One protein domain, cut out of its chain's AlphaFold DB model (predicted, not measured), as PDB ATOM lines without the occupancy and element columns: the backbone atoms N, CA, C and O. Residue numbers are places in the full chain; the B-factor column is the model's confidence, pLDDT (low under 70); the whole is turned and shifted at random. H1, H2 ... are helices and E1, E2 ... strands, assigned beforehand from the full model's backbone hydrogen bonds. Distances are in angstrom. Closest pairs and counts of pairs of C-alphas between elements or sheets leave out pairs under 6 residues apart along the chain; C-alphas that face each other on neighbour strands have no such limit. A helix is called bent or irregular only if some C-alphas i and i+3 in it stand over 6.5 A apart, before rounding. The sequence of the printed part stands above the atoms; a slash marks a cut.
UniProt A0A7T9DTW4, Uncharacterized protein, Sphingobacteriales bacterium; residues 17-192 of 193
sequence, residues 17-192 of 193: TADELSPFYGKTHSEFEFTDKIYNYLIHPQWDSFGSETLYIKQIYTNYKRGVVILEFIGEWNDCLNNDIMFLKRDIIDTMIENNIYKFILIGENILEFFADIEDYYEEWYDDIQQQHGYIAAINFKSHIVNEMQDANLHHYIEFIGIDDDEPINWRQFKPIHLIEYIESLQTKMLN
ATOM      1  N   THR A  17      27.373   3.097  37.271       96.38
ATOM      2  CA  THR A  17      28.315   2.326  36.440       96.38
ATOM      3  C   THR A  17      27.683   1.102  35.785       96.38
ATOM      4  O   THR A  17      28.247   0.556  34.838       96.38
ATOM      5  N   ALA A  18      26.508   0.680  36.261       96.56
ATOM      6  CA  ALA A  18      25.736  -0.431  35.713       96.56
ATOM      7  C   ALA A  18      24.523   0.029  34.882       96.56
ATOM      8  O   ALA A  18      23.809  -0.818  34.347       96.56
ATOM      9  N   ASP A  19      24.278   1.336  34.785       97.19
ATOM     10  CA  ASP A  19      23.167   1.917  34.036       97.19
ATOM     11  C   ASP A  19      23.626   2.365  32.645       97.19
ATOM     12  O   ASP A  19      24.379   3.322  32.533       97.19
ATOM     13  N   GLU A  20      23.162   1.689  31.594       97.00
ATOM     14  CA  GLU A  20      23.544   1.952  30.195       97.00
ATOM     15  C   GLU A  20      23.216   3.370  29.707       97.00
ATOM     16  O   GLU A  20      23.816   3.831  28.738       97.00
ATOM     17  N   LEU A  21      22.278   4.062  30.362       97.31
ATOM     18  CA  LEU A  21      21.894   5.434  30.019       97.31
ATOM     19  C   LEU A  21      22.689   6.485  30.812       97.31
ATOM     20  O   LEU A  21      22.562   7.684  30.565       97.31
ATOM     21  N   SER A  22      23.502   6.055  31.780       97.31
ATOM     22  CA  SER A  22      24.352   6.946  32.562       97.31
ATOM     23  C   SER A  22      25.594   7.363  31.762       97.31
ATOM     24  O   SER A  22      26.259   6.503  31.182       97.31
ATOM     25  N   PRO A  23      26.030   8.637  31.842       96.50
ATOM     26  CA  PRO A  23      27.338   9.045  31.317       96.50
ATOM     27  C   PRO A  23      28.520   8.385  32.058       96.50
ATOM     28  O   PRO A  23      29.668   8.479  31.627       96.50
ATOM     29  N   PHE A  24      28.262   7.695  33.174       96.94
ATOM     30  CA  PHE A  24      29.256   6.948  33.946       96.94
ATOM     31  C   PHE A  24      29.183   5.430  33.703       96.94
ATOM     32  O   PHE A  24      29.871   4.676  34.401       96.94
ATOM     33  N   TYR A  25      28.382   4.966  32.735       96.44
ATOM     34  CA  TYR A  25      28.259   3.544  32.414       96.44
ATOM     35  C   TYR A  25      29.623   2.904  32.132       96.44
ATOM     36  O   TYR A  25      30.442   3.430  31.381       96.44
ATOM     37  N   GLY A  26      29.878   1.749  32.747       93.62
ATOM     38  CA  GLY A  26      31.114   0.994  32.552       93.62
ATOM     39  C   GLY A  26      32.361   1.593  33.208       93.62
ATOM     40  O   GLY A  26      33.430   0.986  33.098       93.62
ATOM     41  N   LYS A  27      32.269   2.731  33.917       91.00
ATOM     42  CA  LYS A  27      33.407   3.250  34.690       91.00
ATOM     43  C   LYS A  27      33.819   2.264  35.784       91.00
ATOM     44  O   LYS A  27      32.987   1.679  36.477       91.00
ATOM     45  N   THR A  28      35.130   2.122  35.951       87.19
ATOM     46  CA  THR A  28      35.744   1.281  36.980       87.19
ATOM     47  C   THR A  28      36.522   2.141  37.958       87.19
ATOM     48  O   THR A  28      37.410   2.890  37.552       87.19
ATOM     49  N   HIS A  29      36.228   1.988  39.242       87.94
ATOM     50  CA  HIS A  29      36.902   2.699  40.323       87.94
ATOM     51  C   HIS A  29      37.926   1.794  41.001       87.94
ATOM     52  O   HIS A  29      37.699   0.592  41.150       87.94
ATOM     53  N   SER A  30      39.044   2.370  41.440       81.81
ATOM     54  CA  SER A  30      40.008   1.640  42.264       81.81
ATOM     55  C   SER A  30      39.483   1.478  43.693       81.81
ATOM     56  O   SER A  30      38.870   2.389  44.249       81.81
ATOM     57  N   GLU A  31      39.741   0.324  44.307       77.75
ATOM     58  CA  GLU A  31      39.440   0.082  45.727       77.75
ATOM     59  C   GLU A  31      40.595   0.495  46.655       77.75
ATOM     60  O   GLU A  31      40.395   0.653  47.858       77.75
ATOM     61  N   PHE A  32      41.805   0.677  46.113       77.00
ATOM     62  CA  PHE A  32      43.029   0.839  46.911       77.00
ATOM     63  C   PHE A  32      43.896   2.025  46.490       77.00
ATOM     64  O   PHE A  32      44.630   2.568  47.315       77.00
ATOM     65  N   GLU A  33      43.839   2.428  45.220       78.31
ATOM     66  CA  GLU A  33      44.702   3.474  44.677       78.31
ATOM     67  C   GLU A  33      43.971   4.811  44.634       78.31
ATOM     68  O   GLU A  33      42.884   4.931  44.077       78.31
ATOM     69  N   PHE A  34      44.604   5.823  45.220       84.38
ATOM     70  CA  PHE A  34      44.129   7.198  45.234       84.38
ATOM     71  C   PHE A  34      44.954   7.977  44.210       84.38
ATOM     72  O   PHE A  34      46.141   8.225  44.437       84.38
ATOM     73  N   THR A  35      44.346   8.322  43.080       82.06
ATOM     74  CA  THR A  35      45.005   9.043  41.977       82.06
ATOM     75  C   THR A  35      44.641  10.519  41.962       82.06
ATOM     76  O   THR A  35      45.495  11.371  41.719       82.06
ATOM     77  N   ASP A  36      43.381  10.805  42.268       85.88
ATOM     78  CA  ASP A  36      42.789  12.119  42.083       85.88
ATOM     79  C   ASP A  36      43.007  12.986  43.318       85.88
ATOM     80  O   ASP A  36      43.091  12.497  44.455       85.88
ATOM     81  N   LYS A  37      43.119  14.296  43.104       86.56
ATOM     82  CA  LYS A  37      43.433  15.252  44.163       86.56
ATOM     83  C   LYS A  37      42.748  16.587  43.937       86.56
ATOM     84  O   LYS A  37      42.576  17.027  42.810       86.56
ATOM     85  N   ILE A  38      42.465  17.254  45.048       86.81
ATOM     86  CA  ILE A  38      42.085  18.663  45.095       86.81
ATOM     87  C   ILE A  38      43.181  19.366  45.895       86.81
ATOM     88  O   ILE A  38      43.523  18.950  47.012       86.81
ATOM     89  N   TYR A  39      43.799  20.385  45.300       84.25
ATOM     90  CA  TYR A  39      45.043  20.983  45.793       84.25
ATOM     91  C   TYR A  39      46.136  19.923  46.073       84.25
ATOM     92  O   TYR A  39      46.595  19.210  45.181       84.25
ATOM     93  N   ASN A  40      46.554  19.806  47.340       84.56
ATOM     94  CA  ASN A  40      47.563  18.869  47.830       84.56
ATOM     95  C   ASN A  40      46.950  17.639  48.526       84.56
ATOM     96  O   ASN A  40      47.674  16.883  49.175       84.56
ATOM     97  N   TYR A  41      45.633  17.435  48.427       87.12
ATOM     98  CA  TYR A  41      44.932  16.352  49.111       87.12
ATOM     99  C   TYR A  41      44.335  15.365  48.118       87.12
ATOM    100  O   TYR A  41      43.492  15.731  47.307       87.12
ATOM    101  N   LEU A  42      44.700  14.092  48.259       90.38
ATOM    102  CA  LEU A  42      44.025  13.006  47.552       90.38
ATOM    103  C   LEU A  42      42.547  12.933  47.962       90.38
ATOM    104  O   LEU A  42      42.221  13.170  49.138       90.38
ATOM    105  N   ILE A  43      41.678  12.586  47.014       92.19
ATOM    106  CA  ILE A  43      40.237  12.367  47.212       92.19
ATOM    107  C   ILE A  43      39.889  10.885  47.118       92.19
ATOM    108  O   ILE A  43      40.657  10.093  46.582       92.19
ATOM    109  N   HIS A  44      38.737  10.500  47.664       92.31
ATOM    110  CA  HIS A  44      38.299   9.108  47.627       92.31
ATOM    111  C   HIS A  44      38.127   8.621  46.173       92.31
ATOM    112  O   HIS A  44      37.456   9.301  45.400       92.31
ATOM    113  N   PRO A  45      38.623   7.431  45.788       92.31
ATOM    114  CA  PRO A  45      38.615   6.961  44.393       92.31
ATOM    115  C   PRO A  45      37.225   6.636  43.826       92.31
ATOM    116  O   PRO A  45      37.110   6.137  42.714       92.31
ATOM    117  N   GLN A  46      36.163   6.862  44.601       93.94
ATOM    118  CA  GLN A  46      34.781   6.605  44.187       93.94
ATOM    119  C   GLN A  46      34.115   7.843  43.576       93.94
ATOM    120  O   GLN A  46      33.013   7.717  43.043       93.94
ATOM    121  N   TRP A  47      34.751   9.014  43.670       96.00
ATOM    122  CA  TRP A  47      34.350  10.204  42.926       96.00
ATOM    123  C   TRP A  47      34.678  10.030  41.444       96.00
ATOM    124  O   TRP A  47      35.667   9.391  41.091       96.00
ATOM    125  N   ASP A  48      33.831  10.573  40.580       95.69
ATOM    126  CA  ASP A  48      33.995  10.501  39.138       95.69
ATOM    127  C   ASP A  48      34.582  11.814  38.607       95.69
ATOM    128  O   ASP A  48      34.018  12.891  38.808       95.69
ATOM    129  N   SER A  49      35.698  11.718  37.883       94.38
ATOM    130  CA  SER A  49      36.197  12.803  37.038       94.38
ATOM    131  C   SER A  49      35.377  12.892  35.747       94.38
ATOM    132  O   SER A  49      34.880  11.879  35.235       94.38
ATOM    133  N   PHE A  50      35.210  14.105  35.225       93.31
ATOM    134  CA  PHE A  50      34.400  14.365  34.027       93.31
ATOM    135  C   PHE A  50      34.985  15.458  33.116       93.31
ATOM    136  O   PHE A  50      34.266  16.026  32.315       93.31
ATOM    137  N   GLY A  51      36.282  15.751  33.239       88.69
ATOM    138  CA  GLY A  51      36.976  16.762  32.429       88.69
ATOM    139  C   GLY A  51      37.547  17.905  33.265       88.69
ATOM    140  O   GLY A  51      38.656  18.351  32.988       88.69
ATOM    141  N   SER A  52      36.855  18.290  34.342       90.62
ATOM    142  CA  SER A  52      37.382  19.239  35.327       90.62
ATOM    143  C   SER A  52      38.594  18.679  36.083       90.62
ATOM    144  O   SER A  52      38.646  17.490  36.419       90.62
ATOM    145  N   GLU A  53      39.564  19.549  36.377       88.94
ATOM    146  CA  GLU A  53      40.741  19.217  37.190       88.94
ATOM    147  C   GLU A  53      40.458  19.270  38.702       88.94
ATOM    148  O   GLU A  53      41.112  18.575  39.489       88.94
ATOM    149  N   THR A  54      39.502  20.105  39.119       93.75
ATOM    150  CA  THR A  54      39.274  20.465  40.529       93.75
ATOM    151  C   THR A  54      37.878  20.138  41.036       93.75
ATOM    152  O   THR A  54      37.690  20.095  42.256       93.75
ATOM    153  N   LEU A  55      36.933  19.855  40.138       96.94
ATOM    154  CA  LEU A  55      35.568  19.462  40.451       96.94
ATOM    155  C   LEU A  55      35.343  17.996  40.084       96.94
ATOM    156  O   LEU A  55      35.643  17.541  38.982       96.94
ATOM    157  N   TYR A  56      34.759  17.252  41.015       97.75
ATOM    158  CA  TYR A  56      34.396  15.856  40.817       97.75
ATOM    159  C   TYR A  56      32.937  15.653  41.190       97.75
ATOM    160  O   TYR A  56      32.364  16.397  41.991       97.75
ATOM    161  N   ILE A  57      32.339  14.617  40.616       98.12
ATOM    162  CA  ILE A  57      30.905  14.368  40.711       98.12
ATOM    163  C   ILE A  57      30.629  12.917  41.092       98.12
ATOM    164  O   ILE A  57      31.454  12.027  40.897       98.12
ATOM    165  N   LYS A  58      29.445  12.650  41.630       98.19
ATOM    166  CA  LYS A  58      28.864  11.316  41.690       98.19
ATOM    167  C   LYS A  58      27.392  11.362  41.320       98.19
ATOM    168  O   LYS A  58      26.608  12.052  41.963       98.19
ATOM    169  N   GLN A  59      26.985  10.556  40.344       98.31
ATOM    170  CA  GLN A  59      25.569  10.273  40.107       98.31
ATOM    171  C   GLN A  59      25.095   9.209  41.098       98.31
ATOM    172  O   GLN A  59      25.397   8.024  40.951       98.31
ATOM    173  N   ILE A  60      24.360   9.635  42.126       98.12
ATOM    174  CA  ILE A  60      23.949   8.752  43.229       98.12
ATOM    175  C   ILE A  60      22.543   8.176  43.049       98.12
ATOM    176  O   ILE A  60      22.201   7.184  43.694       98.12
ATOM    177  N   TYR A  61      21.717   8.770  42.183       98.56
ATOM    178  CA  TYR A  61      20.386   8.249  41.874       98.56
ATOM    179  C   TYR A  61      19.835   8.807  40.563       98.56
ATOM    180  O   TYR A  61      20.071   9.966  40.221       98.56
ATOM    181  N   THR A  62      19.036   8.017  39.846       98.56
ATOM    182  CA  THR A  62      18.243   8.484  38.701       98.56
ATOM    183  C   THR A  62      16.903   7.771  38.637       98.56
ATOM    184  O   THR A  62      16.783   6.587  38.949       98.56
ATOM    185  N   ASN A  63      15.872   8.507  38.234       98.19
ATOM    186  CA  ASN A  63      14.562   7.962  37.926       98.19
ATOM    187  C   ASN A  63      14.076   8.519  36.587       98.19
ATOM    188  O   ASN A  63      13.464   9.584  36.531       98.19
ATOM    189  N   TYR A  64      14.291   7.742  35.526       97.69
ATOM    190  CA  TYR A  64      13.896   8.088  34.157       97.69
ATOM    191  C   TYR A  64      12.388   8.302  33.987       97.69
ATOM    192  O   TYR A  64      11.967   9.136  33.197       97.69
ATOM    193  N   LYS A  65      11.540   7.608  34.763       96.94
ATOM    194  CA  LYS A  65      10.079   7.806  34.688       96.94
ATOM    195  C   LYS A  65       9.643   9.174  35.208       96.94
ATOM    196  O   LYS A  65       8.605   9.673  34.792       96.94
ATOM    197  N   ARG A  66      10.389   9.737  36.161       97.38
ATOM    198  CA  ARG A  66      10.152  11.072  36.725       97.38
ATOM    199  C   ARG A  66      11.043  12.150  36.098       97.38
ATOM    200  O   ARG A  66      10.893  13.307  36.478       97.38
ATOM    201  N   GLY A  67      11.957  11.758  35.206       98.25
ATOM    202  CA  GLY A  67      12.930  12.635  34.560       98.25
ATOM    203  C   GLY A  67      13.884  13.326  35.527       98.25
ATOM    204  O   GLY A  67      14.198  14.493  35.326       98.25
ATOM    205  N   VAL A  68      14.295  12.648  36.606       98.69
ATOM    206  CA  VAL A  68      15.074  13.261  37.697       98.69
ATOM    207  C   VAL A  68      16.374  12.527  37.992       98.69
ATOM    208  O   VAL A  68      16.399  11.294  38.060       98.69
ATOM    209  N   VAL A  69      17.429  13.297  38.244       98.81
ATOM    210  CA  VAL A  69      18.747  12.829  38.682       98.81
ATOM    211  C   VAL A  69      19.175  13.536  39.968       98.81
ATOM    212  O   VAL A  69      18.804  14.683  40.219       98.81
ATOM    213  N   ILE A  70      19.959  12.836  40.788       98.75
ATOM    214  CA  ILE A  70      20.619  13.397  41.969       98.75
ATOM    215  C   ILE A  70      22.130  13.248  41.794       98.75
ATOM    216  O   ILE A  70      22.632  12.130  41.618       98.75
ATOM    217  N   LEU A  71      22.827  14.378  41.852       98.75
ATOM    218  CA  LEU A  71      24.266  14.506  41.658       98.75
ATOM    219  C   LEU A  71      24.898  15.057  42.934       98.75
ATOM    220  O   LEU A  71      24.412  16.033  43.492       98.75
ATOM    221  N   GLU A  72      25.971  14.432  43.397       98.50
ATOM    222  CA  GLU A  72      26.783  14.898  44.523       98.50
ATOM    223  C   GLU A  72      28.110  15.439  43.999       98.50
ATOM    224  O   GLU A  72      28.684  14.847  43.088       98.50
ATOM    225  N   PHE A  73      28.602  16.538  44.566       98.44
ATOM    226  CA  PHE A  73      29.833  17.192  44.119       98.44
ATOM    227  C   PHE A  73      30.875  17.266  45.231       98.44
ATOM    228  O   PHE A  73      30.532  17.338  46.413       98.44
ATOM    229  N   ILE A  74      32.150  17.291  44.840       97.88
ATOM    230  CA  ILE A  74      33.283  17.601  45.714       97.88
ATOM    231  C   ILE A  74      34.329  18.430  44.965       97.88
ATOM    232  O   ILE A  74      34.667  18.128  43.821       97.88
ATOM    233  N   GLY A  75      34.886  19.430  45.648       96.75
ATOM    234  CA  GLY A  75      36.038  20.199  45.177       96.75
ATOM    235  C   GLY A  75      35.757  21.655  44.867       96.75
ATOM    236  O   GLY A  75      34.892  22.255  45.501       96.75
ATOM    237  N   GLU A  76      36.566  22.244  43.995       96.44
ATOM    238  CA  GLU A  76      36.417  23.642  43.584       96.44
ATOM    239  C   GLU A  76      35.685  23.688  42.257       96.44
ATOM    240  O   GLU A  76      36.126  23.044  41.307       96.44
ATOM    241  N   TRP A  77      34.605  24.459  42.206       97.62
ATOM    242  CA  TRP A  77      33.860  24.708  40.983       97.62
ATOM    243  C   TRP A  77      34.350  26.024  40.379       97.62
ATOM    244  O   TRP A  77      33.971  27.106  40.817       97.62
ATOM    245  N   ASN A  78      35.242  25.935  39.403       96.12
ATOM    246  CA  ASN A  78      35.981  27.064  38.862       96.12
ATOM    247  C   ASN A  78      35.694  27.268  37.370       96.12
ATOM    248  O   ASN A  78      36.358  26.698  36.499       96.12
ATOM    249  N   ASP A  79      34.737  28.139  37.074       95.31
ATOM    250  CA  ASP A  79      34.367  28.458  35.696       95.31
ATOM    251  C   ASP A  79      35.374  29.420  35.046       95.31
ATOM    252  O   ASP A  79      35.621  29.341  33.847       95.31
ATOM    253  N   CYS A  80      36.053  30.250  35.843       91.62
ATOM    254  CA  CYS A  80      37.029  31.240  35.372       91.62
ATOM    255  C   CYS A  80      38.333  30.635  34.822       91.62
ATOM    256  O   CYS A  80      38.898  31.140  33.850       91.62
ATOM    257  N   LEU A  81      38.848  29.566  35.439       89.81
ATOM    258  CA  LEU A  81      40.107  28.933  35.023       89.81
ATOM    259  C   LEU A  81      39.889  27.670  34.198       89.81
ATOM    260  O   LEU A  81      40.549  27.491  33.173       89.81
ATOM    261  N   ASN A  82      38.990  26.800  34.653       86.44
ATOM    262  CA  ASN A  82      38.828  25.463  34.089       86.44
ATOM    263  C   ASN A  82      37.584  25.350  33.205       86.44
ATOM    264  O   ASN A  82      37.473  24.385  32.452       86.44
ATOM    265  N   ASN A  83      36.680  26.334  33.268       93.69
ATOM    266  CA  ASN A  83      35.359  26.271  32.651       93.69
ATOM    267  C   ASN A  83      34.627  24.973  33.037       93.69
ATOM    268  O   ASN A  83      34.189  24.191  32.188       93.69
ATOM    269  N   ASP A  84      34.561  24.712  34.346       96.81
ATOM    270  CA  ASP A  84      33.991  23.483  34.898       96.81
ATOM    271  C   ASP A  84      32.536  23.273  34.462       96.81
ATOM    272  O   ASP A  84      32.153  22.145  34.130       96.81
ATOM    273  N   ILE A  85      31.738  24.346  34.390       97.75
ATOM    274  CA  ILE A  85      30.361  24.285  33.890       97.75
ATOM    275  C   ILE A  85      30.269  23.795  32.440       97.75
ATOM    276  O   ILE A  85      29.366  23.015  32.140       97.75
ATOM    277  N   MET A  86      31.194  24.162  31.544       97.19
ATOM    278  CA  MET A  86      31.185  23.654  30.166       97.19
ATOM    279  C   MET A  86      31.320  22.132  30.151       97.19
ATOM    280  O   MET A  86      30.537  21.456  29.481       97.19
ATOM    281  N   PHE A  87      32.291  21.582  30.886       97.19
ATOM    282  CA  PHE A  87      32.482  20.131  30.973       97.19
ATOM    283  C   PHE A  87      31.281  19.452  31.624       97.19
ATOM    284  O   PHE A  87      30.802  18.431  31.132       97.19
ATOM    285  N   LEU A  88      30.740  20.046  32.692       98.25
ATOM    286  CA  LEU A  88      29.543  19.529  33.344       98.25
ATOM    287  C   LEU A  88      28.377  19.474  32.350       98.25
ATOM    288  O   LEU A  88      27.750  18.423  32.207       98.25
ATOM    289  N   LYS A  89      28.117  20.565  31.623       98.12
ATOM    290  CA  LYS A  89      27.031  20.649  30.643       98.12
ATOM    291  C   LYS A  89      27.220  19.626  29.526       98.12
ATOM    292  O   LYS A  89      26.363  18.768  29.342       98.12
ATOM    293  N   ARG A  90      28.350  19.681  28.822       97.56
ATOM    294  CA  ARG A  90      28.587  18.898  27.598       97.56
ATOM    295  C   ARG A  90      28.756  17.410  27.847       97.56
ATOM    296  O   ARG A  90      28.161  16.604  27.138       97.56
ATOM    297  N   ASP A  91      29.540  17.039  28.852       96.25
ATOM    298  CA  ASP A  91      29.933  15.640  29.018       96.25
ATOM    299  C   ASP A  91      28.937  14.869  29.890       96.25
ATOM    300  O   ASP A  91      28.787  13.655  29.739       96.25
ATOM    301  N   ILE A  92      28.228  15.558  30.791       98.25
ATOM    302  CA  ILE A  92      27.331  14.922  31.761       98.25
ATOM    303  C   ILE A  92      25.871  15.293  31.510       98.25
ATOM    304  O   ILE A  92      25.040  14.402  31.315       98.25
ATOM    305  N   ILE A  93      25.536  16.582  31.541       98.56
ATOM    306  CA  ILE A  93      24.140  17.031  31.538       98.56
ATOM    307  C   ILE A  93      23.467  16.791  30.185       98.56
ATOM    308  O   ILE A  93      22.357  16.269  30.177       98.56
ATOM    309  N   ASP A  94      24.128  17.080  29.063       98.56
ATOM    310  CA  ASP A  94      23.575  16.866  27.715       98.56
ATOM    311  C   ASP A  94      23.189  15.396  27.518       98.56
ATOM    312  O   ASP A  94      22.055  15.090  27.150       98.56
ATOM    313  N   THR A  95      24.073  14.473  27.914       97.81
ATOM    314  CA  THR A  95      23.786  13.029  27.903       97.81
ATOM    315  C   THR A  95      22.562  12.682  28.760       97.81
ATOM    316  O   THR A  95      21.741  11.846  28.380       97.81
ATOM    317  N   MET A  96      22.395  13.306  29.932       98.50
ATOM    318  CA  MET A  96      21.225  13.068  30.786       98.50
ATOM    319  C   MET A  96      19.937  13.622  30.162       98.50
ATOM    320  O   MET A  96      18.906  12.945  30.198       98.50
ATOM    321  N   ILE A  97      19.987  14.813  29.561       98.62
ATOM    322  CA  ILE A  97      18.846  15.449  28.886       98.62
ATOM    323  C   ILE A  97      18.386  14.610  27.693       98.62
ATOM    324  O   ILE A  97      17.191  14.334  27.568       98.62
ATOM    325  N   GLU A  98      19.317  14.112  26.875       98.12
ATOM    326  CA  GLU A  98      19.027  13.186  25.769       98.12
ATOM    327  C   GLU A  98      18.287  11.922  26.241       98.12
ATOM    328  O   GLU A  98      17.463  11.356  25.517       98.12
ATOM    329  N   ASN A  99      18.510  11.518  27.494       97.94
ATOM    330  CA  ASN A  99      17.852  10.392  28.149       97.94
ATOM    331  C   ASN A  99      16.612  10.788  28.977       97.94
ATOM    332  O   ASN A  99      16.169  10.032  29.846       97.94
ATOM    333  N   ASN A 100      15.981  11.921  28.653       97.38
ATOM    334  CA  ASN A 100      14.750  12.443  29.265       97.38
ATOM    335  C   ASN A 100      14.886  12.820  30.749       97.38
ATOM    336  O   ASN A 100      13.920  12.721  31.510       97.38
ATOM    337  N   ILE A 101      16.069  13.256  31.180       98.69
ATOM    338  CA  ILE A 101      16.249  13.900  32.483       98.69
ATOM    339  C   ILE A 101      16.120  15.412  32.314       98.69
ATOM    340  O   ILE A 101      16.855  16.031  31.559       98.69
ATOM    341  N   TYR A 102      15.195  16.014  33.051       98.62
ATOM    342  CA  TYR A 102      14.927  17.456  33.027       98.62
ATOM    343  C   TYR A 102      14.870  18.055  34.439       98.62
ATOM    344  O   TYR A 102      14.703  19.258  34.601       98.62
ATOM    345  N   LYS A 103      15.018  17.239  35.487       98.75
ATOM    346  CA  LYS A 103      15.056  17.669  36.889       98.75
ATOM    347  C   LYS A 103      16.381  17.275  37.514       98.75
ATOM    348  O   LYS A 103      16.713  16.090  37.587       98.75
ATOM    349  N   PHE A 104      17.106  18.256  38.019       98.88
ATOM    350  CA  PHE A 104      18.448  18.071  38.544       98.88
ATOM    351  C   PHE A 104      18.481  18.506  40.001       98.88
ATOM    352  O   PHE A 104      18.122  19.632  40.330       98.88
ATOM    353  N   ILE A 105      18.893  17.600  40.884       98.75
ATOM    354  CA  ILE A 105      19.163  17.909  42.289       98.75
ATOM    355  C   ILE A 105      20.674  17.804  42.484       98.75
ATOM    356  O   ILE A 105      21.239  16.716  42.362       98.75
ATOM    357  N   LEU A 106      21.314  18.931  42.772       98.75
ATOM    358  CA  LEU A 106      22.754  19.056  42.972       98.75
ATOM    359  C   LEU A 106      23.033  19.147  44.472       98.75
ATOM    360  O   LEU A 106      22.509  20.030  45.139       98.75
ATOM    361  N   ILE A 107      23.851  18.256  45.016       98.56
ATOM    362  CA  ILE A 107      24.268  18.263  46.422       98.56
ATOM    363  C   ILE A 107      25.665  18.869  46.498       98.56
ATOM    364  O   ILE A 107      26.629  18.260  46.031       98.56
ATOM    365  N   GLY A 108      25.762  20.059  47.092       97.50
ATOM    366  CA  GLY A 108      26.981  20.873  47.080       97.50
ATOM    367  C   GLY A 108      27.710  21.000  48.410       97.50
ATOM    368  O   GLY A 108      28.599  21.835  48.526       97.50
ATOM    369  N   GLU A 109      27.381  20.197  49.421       95.19
ATOM    370  CA  GLU A 109      27.957  20.371  50.769       95.19
ATOM    371  C   GLU A 109      29.487  20.181  50.824       95.19
ATOM    372  O   GLU A 109      30.148  20.707  51.723       95.19
ATOM    373  N   ASN A 110      30.060  19.461  49.847       96.56
ATOM    374  CA  ASN A 110      31.508  19.279  49.706       96.56
ATOM    375  C   ASN A 110      32.137  20.167  48.617       96.56
ATOM    376  O   ASN A 110      33.316  19.981  48.297       96.56
ATOM    377  N   ILE A 111      31.393  21.131  48.065       97.38
ATOM    378  CA  ILE A 111      31.978  22.208  47.265       97.38
ATOM    379  C   ILE A 111      32.708  23.155  48.221       97.38
ATOM    380  O   ILE A 111      32.208  23.538  49.287       97.38
ATOM    381  N   LEU A 112      33.960  23.442  47.883       96.06
ATOM    382  CA  LEU A 112      34.867  24.217  48.719       96.06
ATOM    383  C   LEU A 112      34.792  25.698  48.378       96.06
ATOM    384  O   LEU A 112      34.594  26.501  49.283       96.06
ATOM    385  N   GLU A 113      34.922  25.997  47.089       96.69
ATOM    386  CA  GLU A 113      34.929  27.333  46.505       96.69
ATOM    387  C   GLU A 113      34.206  27.298  45.158       96.69
ATOM    388  O   GLU A 113      34.175  26.257  44.487       96.69
ATOM    389  N   PHE A 114      33.628  28.436  44.788       97.69
ATOM    390  CA  PHE A 114      33.092  28.698  43.463       97.69
ATOM    391  C   PHE A 114      33.859  29.880  42.874       97.69
ATOM    392  O   PHE A 114      34.315  30.728  43.626       97.69
ATOM    393  N   PHE A 115      34.061  29.902  41.560       96.81
ATOM    394  CA  PHE A 115      34.667  31.036  40.865       96.81
ATOM    395  C   PHE A 115      33.923  31.260  39.555       96.81
ATOM    396  O   PHE A 115      34.108  30.498  38.603       96.81
ATOM    397  N   ALA A 116      33.089  32.295  39.518       94.06
ATOM    398  CA  ALA A 116      32.235  32.594  38.373       94.06
ATOM    399  C   ALA A 116      33.013  33.082  37.135       94.06
ATOM    400  O   ALA A 116      34.036  33.763  37.256       94.06
ATOM    401  N   ASP A 117      32.464  32.800  35.951       93.38
ATOM    402  CA  ASP A 117      32.801  33.462  34.683       93.38
ATOM    403  C   ASP A 117      31.515  33.906  33.959       93.38
ATOM    404  O   ASP A 117      30.769  34.729  34.494       93.38
ATOM    405  N   ILE A 118      31.227  33.373  32.769       90.94
ATOM    406  CA  ILE A 118      30.022  33.677  31.986       90.94
ATOM    407  C   ILE A 118      28.911  32.672  32.335       90.94
ATOM    408  O   ILE A 118      29.171  31.508  32.629       90.94
ATOM    409  N   GLU A 119      27.655  33.120  32.295       93.94
ATOM    410  CA  GLU A 119      26.469  32.317  32.635       93.94
ATOM    411  C   GLU A 119      25.899  31.475  31.472       93.94
ATOM    412  O   GLU A 119      24.868  30.824  31.630       93.94
ATOM    413  N   ASP A 120      26.549  31.463  30.306       96.06
ATOM    414  CA  ASP A 120      26.010  30.941  29.040       96.06
ATOM    415  C   ASP A 120      25.620  29.456  29.101       96.06
ATOM    416  O   ASP A 120      24.540  29.071  28.657       96.06
ATOM    417  N   TYR A 121      26.453  28.612  29.709       98.06
ATOM    418  CA  TYR A 121      26.137  27.191  29.878       98.06
ATOM    419  C   TYR A 121      25.025  26.929  30.902       98.06
ATOM    420  O   TYR A 121      24.326  25.918  30.795       98.06
ATOM    421  N   TYR A 122      24.847  27.815  31.886       98.50
ATOM    422  CA  TYR A 122      23.749  27.727  32.851       98.50
ATOM    423  C   TYR A 122      22.419  28.126  32.213       98.50
ATOM    424  O   TYR A 122      21.424  27.421  32.396       98.50
ATOM    425  N   GLU A 123      22.421  29.213  31.438       98.50
ATOM    426  CA  GLU A 123      21.276  29.656  30.638       98.50
ATOM    427  C   GLU A 123      20.845  28.551  29.674       98.50
ATOM    428  O   GLU A 123      19.690  28.131  29.689       98.50
ATOM    429  N   GLU A 124      21.790  27.992  28.913       98.56
ATOM    430  CA  GLU A 124      21.501  26.913  27.971       98.56
ATOM    431  C   GLU A 124      20.924  25.674  28.671       98.56
ATOM    432  O   GLU A 124      19.939  25.097  28.214       98.56
ATOM    433  N   TRP A 125      21.504  25.269  29.806       98.62
ATOM    434  CA  TRP A 125      20.980  24.146  30.584       98.62
ATOM    435  C   TRP A 125      19.542  24.393  31.029       98.62
ATOM    436  O   TRP A 125      18.687  23.520  30.864       98.62
ATOM    437  N   TYR A 126      19.247  25.576  31.559       98.44
ATOM    438  CA  TYR A 126      17.888  25.923  31.951       98.44
ATOM    439  C   TYR A 126      16.928  25.926  30.751       98.44
ATOM    440  O   TYR A 126      15.825  25.367  30.827       98.44
ATOM    441  N   ASP A 127      17.358  26.489  29.625       98.44
ATOM    442  CA  ASP A 127      16.555  26.598  28.412       98.44
ATOM    443  C   ASP A 127      16.170  25.238  27.820       98.44
ATOM    444  O   ASP A 127      15.027  25.058  27.377       98.44
ATOM    445  N   ASP A 128      17.074  24.260  27.884       98.50
ATOM    446  CA  ASP A 128      16.841  22.898  27.402       98.50
ATOM    447  C   ASP A 128      15.763  22.153  28.213       98.50
ATOM    448  O   ASP A 128      15.068  21.271  27.692       98.50
ATOM    449  N   ILE A 129      15.586  22.502  29.493       98.38
ATOM    450  CA  ILE A 129      14.751  21.732  30.432       98.38
ATOM    451  C   ILE A 129      13.443  22.441  30.805       98.38
ATOM    452  O   ILE A 129      12.463  21.774  31.159       98.38
ATOM    453  N   GLN A 130      13.376  23.772  30.703       96.69
ATOM    454  CA  GLN A 130      12.230  24.564  31.174       96.69
ATOM    455  C   GLN A 130      10.905  24.173  30.498       96.69
ATOM    456  O   GLN A 130       9.859  24.126  31.149       96.69
ATOM    457  N   GLN A 131      10.932  23.803  29.211       95.12
ATOM    458  CA  GLN A 131       9.726  23.419  28.460       95.12
ATOM    459  C   GLN A 131       9.081  22.127  28.987       95.12
ATOM    460  O   GLN A 131       7.893  21.895  28.768       95.12
ATOM    461  N   GLN A 132       9.846  21.301  29.707       94.88
ATOM    462  CA  GLN A 132       9.386  20.056  30.327       94.88
ATOM    463  C   GLN A 132       9.016  20.242  31.806       94.88
ATOM    464  O   GLN A 132       8.870  19.261  32.538       94.88
ATOM    465  N   HIS A 133       8.866  21.493  32.260       94.50
ATOM    466  CA  HIS A 133       8.767  21.836  33.682       94.50
ATOM    467  C   HIS A 133       9.956  21.276  34.482       94.50
ATOM    468  O   HIS A 133       9.797  20.741  35.586       94.50
ATOM    469  N   GLY A 134      11.139  21.334  33.865       97.50
ATOM    470  CA  GLY A 134      12.409  21.001  34.483       97.50
ATOM    471  C   GLY A 134      12.878  22.052  35.480       97.50
ATOM    472  O   GLY A 134      12.367  23.168  35.509       97.50
ATOM    473  N   TYR A 135      13.841  21.668  36.313       98.06
ATOM    474  CA  TYR A 135      14.461  22.554  37.295       98.06
ATOM    475  C   TYR A 135      15.882  22.101  37.626       98.06
ATOM    476  O   TYR A 135      16.218  20.918  37.491       98.06
ATOM    477  N   ILE A 136      16.676  23.033  38.148       98.62
ATOM    478  CA  ILE A 136      17.976  22.774  38.764       98.62
ATOM    479  C   ILE A 136      17.884  23.237  40.217       98.62
ATOM    480  O   ILE A 136      17.694  24.419  40.483       98.62
ATOM    481  N   ALA A 137      17.985  22.304  41.159       98.25
ATOM    482  CA  ALA A 137      17.921  22.575  42.589       98.25
ATOM    483  C   ALA A 137      19.280  22.288  43.232       98.25
ATOM    484  O   ALA A 137      19.694  21.133  43.328       98.25
ATOM    485  N   ALA A 138      19.960  23.332  43.692       98.12
ATOM    486  CA  ALA A 138      21.200  23.256  44.449       98.12
ATOM    487  C   ALA A 138      20.889  23.152  45.947       98.12
ATOM    488  O   ALA A 138      20.360  24.085  46.552       98.12
ATOM    489  N   ILE A 139      21.202  22.003  46.548       97.56
ATOM    490  CA  ILE A 139      20.898  21.694  47.944       97.56
ATOM    491  C   ILE A 139      22.159  21.652  48.806       97.56
ATOM    492  O   ILE A 139      23.166  21.040  48.434       97.56
ATOM    493  N   ASN A 140      22.079  22.283  49.980       97.25
ATOM    494  CA  ASN A 140      23.158  22.366  50.972       97.25
ATOM    495  C   ASN A 140      24.479  22.924  50.413       97.25
ATOM    496  O   ASN A 140      25.561  22.465  50.778       97.25
ATOM    497  N   PHE A 141      24.397  23.892  49.504       97.69
ATOM    498  CA  PHE A 141      25.551  24.710  49.146       97.69
ATOM    499  C   PHE A 141      25.809  25.691  50.292       97.69
ATOM    500  O   PHE A 141      24.862  26.271  50.822       97.69
ATOM    501  N   LYS A 142      27.079  25.870  50.670       96.31
ATOM    502  CA  LYS A 142      27.457  26.778  51.761       96.31
ATOM    503  C   LYS A 142      27.076  28.215  51.428       96.31
ATOM    504  O   LYS A 142      27.162  28.615  50.265       96.31
ATOM    505  N   SER A 143      26.759  29.009  52.447       96.00
ATOM    506  CA  SER A 143      26.294  30.391  52.262       96.00
ATOM    507  C   SER A 143      27.217  31.232  51.375       96.00
ATOM    508  O   SER A 143      26.740  31.975  50.521       96.00
ATOM    509  N   HIS A 144      28.541  31.118  51.538       95.69
ATOM    510  CA  HIS A 144      29.494  31.907  50.746       95.69
ATOM    511  C   HIS A 144      29.492  31.526  49.261       95.69
ATOM    512  O   HIS A 144      29.562  32.416  48.421       95.69
ATOM    513  N   ILE A 145      29.325  30.238  48.951       97.62
ATOM    514  CA  ILE A 145      29.204  29.734  47.578       97.62
ATOM    515  C   ILE A 145      27.932  30.269  46.931       97.62
ATOM    516  O   ILE A 145      27.958  30.752  45.803       97.62
ATOM    517  N   VAL A 146      26.813  30.200  47.656       97.50
ATOM    518  CA  VAL A 146      25.523  30.666  47.142       97.50
ATOM    519  C   VAL A 146      25.549  32.169  46.892       97.50
ATOM    520  O   VAL A 146      25.052  32.600  45.858       97.50
ATOM    521  N   ASN A 147      26.160  32.958  47.780       96.88
ATOM    522  CA  ASN A 147      26.321  34.398  47.567       96.88
ATOM    523  C   ASN A 147      27.099  34.691  46.277       96.88
ATOM    524  O   ASN A 147      26.664  35.516  45.484       96.88
ATOM    525  N   GLU A 148      28.201  33.979  46.025       97.06
ATOM    526  CA  GLU A 148      28.991  34.174  44.805       97.06
ATOM    527  C   GLU A 148      28.229  33.754  43.538       97.06
ATOM    528  O   GLU A 148      28.219  34.477  42.543       97.06
ATOM    529  N   MET A 149      27.506  32.631  43.587       97.81
ATOM    530  CA  MET A 149      26.623  32.211  42.493       97.81
ATOM    531  C   MET A 149      25.479  33.209  42.254       97.81
ATOM    532  O   MET A 149      25.075  33.438  41.114       97.81
ATOM    533  N   GLN A 150      24.946  33.826  43.311       97.06
ATOM    534  CA  GLN A 150      23.915  34.858  43.209       97.06
ATOM    535  C   GLN A 150      24.453  36.156  42.608       97.06
ATOM    536  O   GLN A 150      23.777  36.722  41.747       97.06
ATOM    537  N   ASP A 151      25.652  36.588  43.011       97.25
ATOM    538  CA  ASP A 151      26.357  37.746  42.445       97.25
ATOM    539  C   ASP A 151      26.666  37.546  40.950       97.25
ATOM    540  O   ASP A 151      26.672  38.506  40.178       97.25
ATOM    541  N   ALA A 152      26.841  36.290  40.528       96.88
ATOM    542  CA  ALA A 152      26.961  35.870  39.133       96.88
ATOM    543  C   ALA A 152      25.610  35.652  38.415       96.88
ATOM    544  O   ALA A 152      25.584  35.106  37.320       96.88
ATOM    545  N   ASN A 153      24.486  36.068  39.012       97.50
ATOM    546  CA  ASN A 153      23.116  35.941  38.487       97.50
ATOM    547  C   ASN A 153      22.592  34.505  38.282       97.50
ATOM    548  O   ASN A 153      21.500  34.315  37.742       97.50
ATOM    549  N   LEU A 154      23.261  33.483  38.822       97.94
ATOM    550  CA  LEU A 154      22.855  32.084  38.624       97.94
ATOM    551  C   LEU A 154      21.535  31.713  39.311       97.94
ATOM    552  O   LEU A 154      20.946  30.679  39.006       97.94
ATOM    553  N   HIS A 155      21.019  32.571  40.191       96.62
ATOM    554  CA  HIS A 155      19.693  32.422  40.795       96.62
ATOM    555  C   HIS A 155      18.533  32.544  39.791       96.62
ATOM    556  O   HIS A 155      17.394  32.236  40.140       96.62
ATOM    557  N   HIS A 156      18.797  32.990  38.560       96.38
ATOM    558  CA  HIS A 156      17.828  32.934  37.463       96.38
ATOM    559  C   HIS A 156      17.625  31.518  36.912       96.38
ATOM    560  O   HIS A 156      16.548  31.224  36.396       96.38
ATOM    561  N   TYR A 157      18.621  30.642  37.062       97.75
ATOM    562  CA  TYR A 157      18.646  29.301  36.469       97.75
ATOM    563  C   TYR A 157      18.616  28.189  37.526       97.75
ATOM    564  O   TYR A 157      18.106  27.095  37.279       97.75
ATOM    565  N   ILE A 158      19.163  28.471  38.713       97.50
ATOM    566  CA  ILE A 158      19.345  27.520  39.809       97.50
ATOM    567  C   ILE A 158      18.561  27.973  41.036       97.50
ATOM    568  O   ILE A 158      18.698  29.094  41.529       97.50
ATOM    569  N   GLU A 159      17.790  27.049  41.590       96.62
ATOM    570  CA  GLU A 159      17.102  27.227  42.857       96.62
ATOM    571  C   GLU A 159      17.979  26.739  44.011       96.62
ATOM    572  O   GLU A 159      18.342  25.565  44.086       96.62
ATOM    573  N   PHE A 160      18.300  27.632  44.944       96.12
ATOM    574  CA  PHE A 160      19.117  27.312  46.112       96.12
ATOM    575  C   PHE A 160      18.240  26.942  47.312       96.12
ATOM    576  O   PHE A 160      17.367  27.710  47.719       96.12
ATOM    577  N   ILE A 161      18.470  25.766  47.900       94.69
ATOM    578  CA  ILE A 161      17.653  25.208  48.986       94.69
ATOM    579  C   ILE A 161      18.561  24.702  50.115       94.69
ATOM    580  O   ILE A 161      19.574  24.049  49.873       94.69
ATOM    581  N   GLY A 162      18.190  24.961  51.372       89.12
ATOM    582  CA  GLY A 162      18.987  24.516  52.523       89.12
ATOM    583  C   GLY A 162      20.331  25.240  52.622       89.12
ATOM    584  O   GLY A 162      21.341  24.606  52.895       89.12
ATOM    585  N   ILE A 163      20.327  26.547  52.341       86.56
ATOM    586  CA  ILE A 163      21.506  27.433  52.353       86.56
ATOM    587  C   ILE A 163      21.962  27.735  53.792       86.56
ATOM    588  O   ILE A 163      23.076  28.193  54.010       86.56
ATOM    589  N   ASP A 164      21.092  27.503  54.777       83.50
ATOM    590  CA  ASP A 164      21.417  27.717  56.180       83.50
ATOM    591  C   ASP A 164      22.453  26.684  56.643       83.50
ATOM    592  O   ASP A 164      22.148  25.497  56.784       83.50
ATOM    593  N   ASP A 165      23.680  27.154  56.869       81.69
ATOM    594  CA  ASP A 165      24.788  26.327  57.345       81.69
ATOM    595  C   ASP A 165      24.500  25.718  58.738       81.69
ATOM    596  O   ASP A 165      25.043  24.656  59.062       81.69
ATOM    597  N   ASP A 166      23.632  26.345  59.545       84.12
ATOM    598  CA  ASP A 166      23.231  25.861  60.871       84.12
ATOM    599  C   ASP A 166      22.060  24.857  60.801       84.12
ATOM    600  O   ASP A 166      21.963  23.952  61.639       84.12
ATOM    601  N   GLU A 167      21.195  24.961  59.786       87.38
ATOM    602  CA  GLU A 167      20.036  24.079  59.572       87.38
ATOM    603  C   GLU A 167      19.976  23.480  58.146       87.38
ATOM    604  O   GLU A 167      18.998  23.676  57.413       87.38
ATOM    605  N   PRO A 168      20.980  22.679  57.733       90.81
ATOM    606  CA  PRO A 168      20.994  22.080  56.405       90.81
ATOM    607  C   PRO A 168      19.923  20.992  56.260       90.81
ATOM    608  O   PRO A 168      19.521  20.320  57.221       90.81
ATOM    609  N   ILE A 169      19.511  20.715  55.021       94.31
ATOM    610  CA  ILE A 169      18.605  19.598  54.745       94.31
ATOM    611  C   ILE A 169      19.327  18.292  55.070       94.31
ATOM    612  O   ILE A 169      20.345  17.951  54.465       94.31
ATOM    613  N   ASN A 170      18.761  17.488  55.971       94.88
ATOM    614  CA  ASN A 170      19.301  16.168  56.299       94.88
ATOM    615  C   ASN A 170      18.929  15.112  55.241       94.88
ATOM    616  O   ASN A 170      18.255  14.113  55.511       94.88
ATOM    617  N   TRP A 171      19.357  15.348  54.004       96.19
ATOM    618  CA  TRP A 171      18.974  14.582  52.819       96.19
ATOM    619  C   TRP A 171      19.341  13.091  52.924       96.19
ATOM    620  O   TRP A 171      18.621  12.233  52.416       96.19
ATOM    621  N   ARG A 172      20.403  12.752  53.670       95.75
ATOM    622  CA  ARG A 172      20.873  11.371  53.888       95.75
ATOM    623  C   ARG A 172      19.905  10.491  54.679       95.75
ATOM    624  O   ARG A 172      20.089   9.271  54.689       95.75
ATOM    625  N   GLN A 173      18.922  11.073  55.371       95.88
ATOM    626  CA  GLN A 173      17.863  10.326  56.064       95.88
ATOM    627  C   GLN A 173      16.722   9.904  55.130       95.88
ATOM    628  O   GLN A 173      15.919   9.038  55.484       95.88
ATOM    629  N   PHE A 174      16.650  10.486  53.935       96.75
ATOM    630  CA  PHE A 174      15.605  10.187  52.973       96.75
ATOM    631  C   PHE A 174      15.951   8.944  52.145       96.75
ATOM    632  O   PHE A 174      17.107   8.627  51.859       96.75
ATOM    633  N   LYS A 175      14.904   8.251  51.693       96.81
ATOM    634  CA  LYS A 175      15.003   7.454  50.466       96.81
ATOM    635  C   LYS A 175      15.044   8.421  49.278       96.81
ATOM    636  O   LYS A 175      14.385   9.458  49.371       96.81
ATOM    637  N   PRO A 176      15.692   8.075  48.152       97.12
ATOM    638  CA  PRO A 176      15.851   9.011  47.036       97.12
ATOM    639  C   PRO A 176      14.517   9.608  46.574       97.12
ATOM    640  O   PRO A 176      14.388  10.815  46.403       97.12
ATOM    641  N   ILE A 177      13.483   8.765  46.466       96.62
ATOM    642  CA  ILE A 177      12.146   9.187  46.036       96.62
ATOM    643  C   ILE A 177      11.510  10.225  46.972       96.62
ATOM    644  O   ILE A 177      10.905  11.179  46.492       96.62
ATOM    645  N   HIS A 178      11.695  10.075  48.287       97.62
ATOM    646  CA  HIS A 178      11.153  11.007  49.272       97.62
ATOM    647  C   HIS A 178      11.943  12.317  49.298       97.62
ATOM    648  O   HIS A 178      11.357  13.355  49.580       97.62
ATOM    649  N   LEU A 179      13.251  12.289  49.005       97.81
ATOM    650  CA  LEU A 179      14.022  13.523  48.853       97.81
ATOM    651  C   LEU A 179      13.487  14.333  47.671       97.81
ATOM    652  O   LEU A 179      13.232  15.519  47.822       97.81
ATOM    653  N   ILE A 180      13.252  13.685  46.526       97.75
ATOM    654  CA  ILE A 180      12.702  14.353  45.339       97.75
ATOM    655  C   ILE A 180      11.343  14.989  45.659       97.75
ATOM    656  O   ILE A 180      11.134  16.162  45.379       97.75
ATOM    657  N   GLU A 181      10.433  14.238  46.285       97.25
ATOM    658  CA  GLU A 181       9.116  14.754  46.695       97.25
ATOM    659  C   GLU A 181       9.227  15.918  47.686       97.25
ATOM    660  O   GLU A 181       8.476  16.887  47.592       97.25
ATOM    661  N   TYR A 182      10.169  15.837  48.627       97.00
ATOM    662  CA  TYR A 182      10.425  16.914  49.574       97.00
ATOM    663  C   TYR A 182      10.897  18.185  48.859       97.00
ATOM    664  O   TYR A 182      10.311  19.242  49.094       97.00
ATOM    665  N   ILE A 183      11.868  18.083  47.947       96.25
ATOM    666  CA  ILE A 183      12.367  19.219  47.158       96.25
ATOM    667  C   ILE A 183      11.243  19.845  46.325       96.25
ATOM    668  O   ILE A 183      10.973  21.032  46.484       96.25
ATOM    669  N   GLU A 184      10.497  19.055  45.550       95.12
ATOM    670  CA  GLU A 184       9.362  19.556  44.751       95.12
ATOM    671  C   GLU A 184       8.288  20.253  45.617       95.12
ATOM    672  O   GLU A 184       7.659  21.238  45.208       95.12
ATOM    673  N   SER A 185       8.085  19.782  46.854       94.94
ATOM    674  CA  SER A 185       7.148  20.409  47.793       94.94
ATOM    675  C   SER A 185       7.612  21.785  48.286       94.94
ATOM    676  O   SER A 185       6.770  22.646  48.553       94.94
ATOM    677  N   LEU A 186       8.925  22.009  48.409       91.31
ATOM    678  CA  LEU A 186       9.489  23.306  48.792       91.31
ATOM    679  C   LEU A 186       9.346  24.314  47.649       91.31
ATOM    680  O   LEU A 186       8.888  25.431  47.885       91.31
ATOM    681  N   GLN A 187       9.611  23.884  46.416       83.56
ATOM    682  CA  GLN A 187       9.463  24.711  45.211       83.56
ATOM    683  C   GLN A 187       8.028  25.227  45.053       83.56
ATOM    684  O   GLN A 187       7.783  26.416  44.857       83.56
ATOM    685  N   THR A 188       7.046  24.343  45.253       82.31
ATOM    686  CA  THR A 188       5.621  24.702  45.163       82.31
ATOM    687  C   THR A 188       5.217  25.783  46.175       82.31
ATOM    688  O   THR A 188       4.331  26.591  45.890       82.31
ATOM    689  N   LYS A 189       5.848  25.811  47.358       77.25
ATOM    690  CA  LYS A 189       5.600  26.836  48.384       77.25
ATOM    691  C   LYS A 189       6.238  28.175  48.027       77.25
ATOM    692  O   LYS A 189       5.631  29.201  48.292       77.25
ATOM    693  N   MET A 190       7.416  28.176  47.404       71.12
ATOM    694  CA  MET A 190       8.072  29.412  46.956       71.12
ATOM    695  C   MET A 190       7.269  30.127  45.862       71.12
ATOM    696  O   MET A 190       7.220  31.353  45.834       71.12
ATOM    697  N   LEU A 191       6.589  29.364  44.999       64.88
ATOM    698  CA  LEU A 191       5.734  29.896  43.932       64.88
ATOM    699  C   LEU A 191       4.353  30.378  44.422       64.88
ATOM    700  O   LEU A 191       3.685  31.120  43.706       64.88
ATOM    701  N   ASN A 192       3.924  29.973  45.624       56.62
ATOM    702  CA  ASN A 192       2.632  30.330  46.225       56.62
ATOM    703  C   ASN A 192       2.825  30.904  47.648       56.62
ATOM    704  O   ASN A 192       2.529  30.196  48.617       56.62
TER     705      ASN A 192
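This is residues 17 to 192 of the 193 residues of an uncharacterized protein of Sphingobacteriales bacterium (UniProt A0A7T9DTW4). A twisted sheet of five strands is the middle of three layers, with H1 and H2 side by side on one face and H4 crossing the other. H3 packs beside the strands on the face of H4, against the bent strand E3, and the long opening stretch, residues 17 to 54, lies past the E1 edge. The printed part has 176 residues with five named strands and four named helices, in the order E1 E2 H1 E3 H2 E4 H3 E5 H4. The sheet is mixed, in the order E1 E2 E3 E4 E5, and the class is mixed, helices and strands. The whole is compact, with a radius of gyration of the C-alphas of 15.6 A and spans of 50 by 35 by 33 A.

After residues 17 to 54, E1, residues 55 to 63, begins at C-alpha 55 (35.568, 19.462, 40.451) and is 24.1 A long. E2, residues 68 to 78, is 25.1 A long and bends by 96 degrees at residue 75. H1, residues 84 to 98, is 20.3 A long and only just irregular: C-alphas 91 and 94 are 6.6 A apart. E3, residues 103 to 115, is 24.1 A long and bends by 110 degrees at residue 112. H2 is residues 120 to 130, E4 135 to 139, H3 143 to 151 and E5 159 to 161. H4, residues 176 to 190, is 21.8 A long and ends at C-alpha 190 (8.072, 29.412, 46.956).

E1 and E2 form an antiparallel hairpin, with N 58 and O 72 2.7 A apart. The pairs E2 and E3 (N 107 and O 71, 2.8 A), E3 and E4 (N 106 and O 137, 2.8 A) and E4 and E5 (N 138 and O 159, 2.8 A) are parallel. E2, H1, E3; E3, H2, E4; and E4, H3, E5 are strand-helix-strand units, parallel neighbours with a helix between, each with a right-handed crossover. H1 touches H2, the same way at a shallow tilt of 20 degrees; the closest C-alphas are those of Met 86 and Tyr 121, 6.2 A. H4, at a height over the sheet of 9.2 A, runs across the strands at 72 degrees to E2 on the local plane. H3 and H4 are apart. Every O i to N i+4 pair is within hydrogen-bond range in H3, and 9 of 11 are in H1, 6 of 7 in H2 and 10 of 11 in H4.

The C-alphas of Phe 32 and Asn 192 are the two farthest apart, at 50.0 A. The printed part has no cut. The link from E5 to H4, residues 162 to 175, is long. The mean pLDDT of the printed part is 94.3, and residues 191 to 192 are under 70.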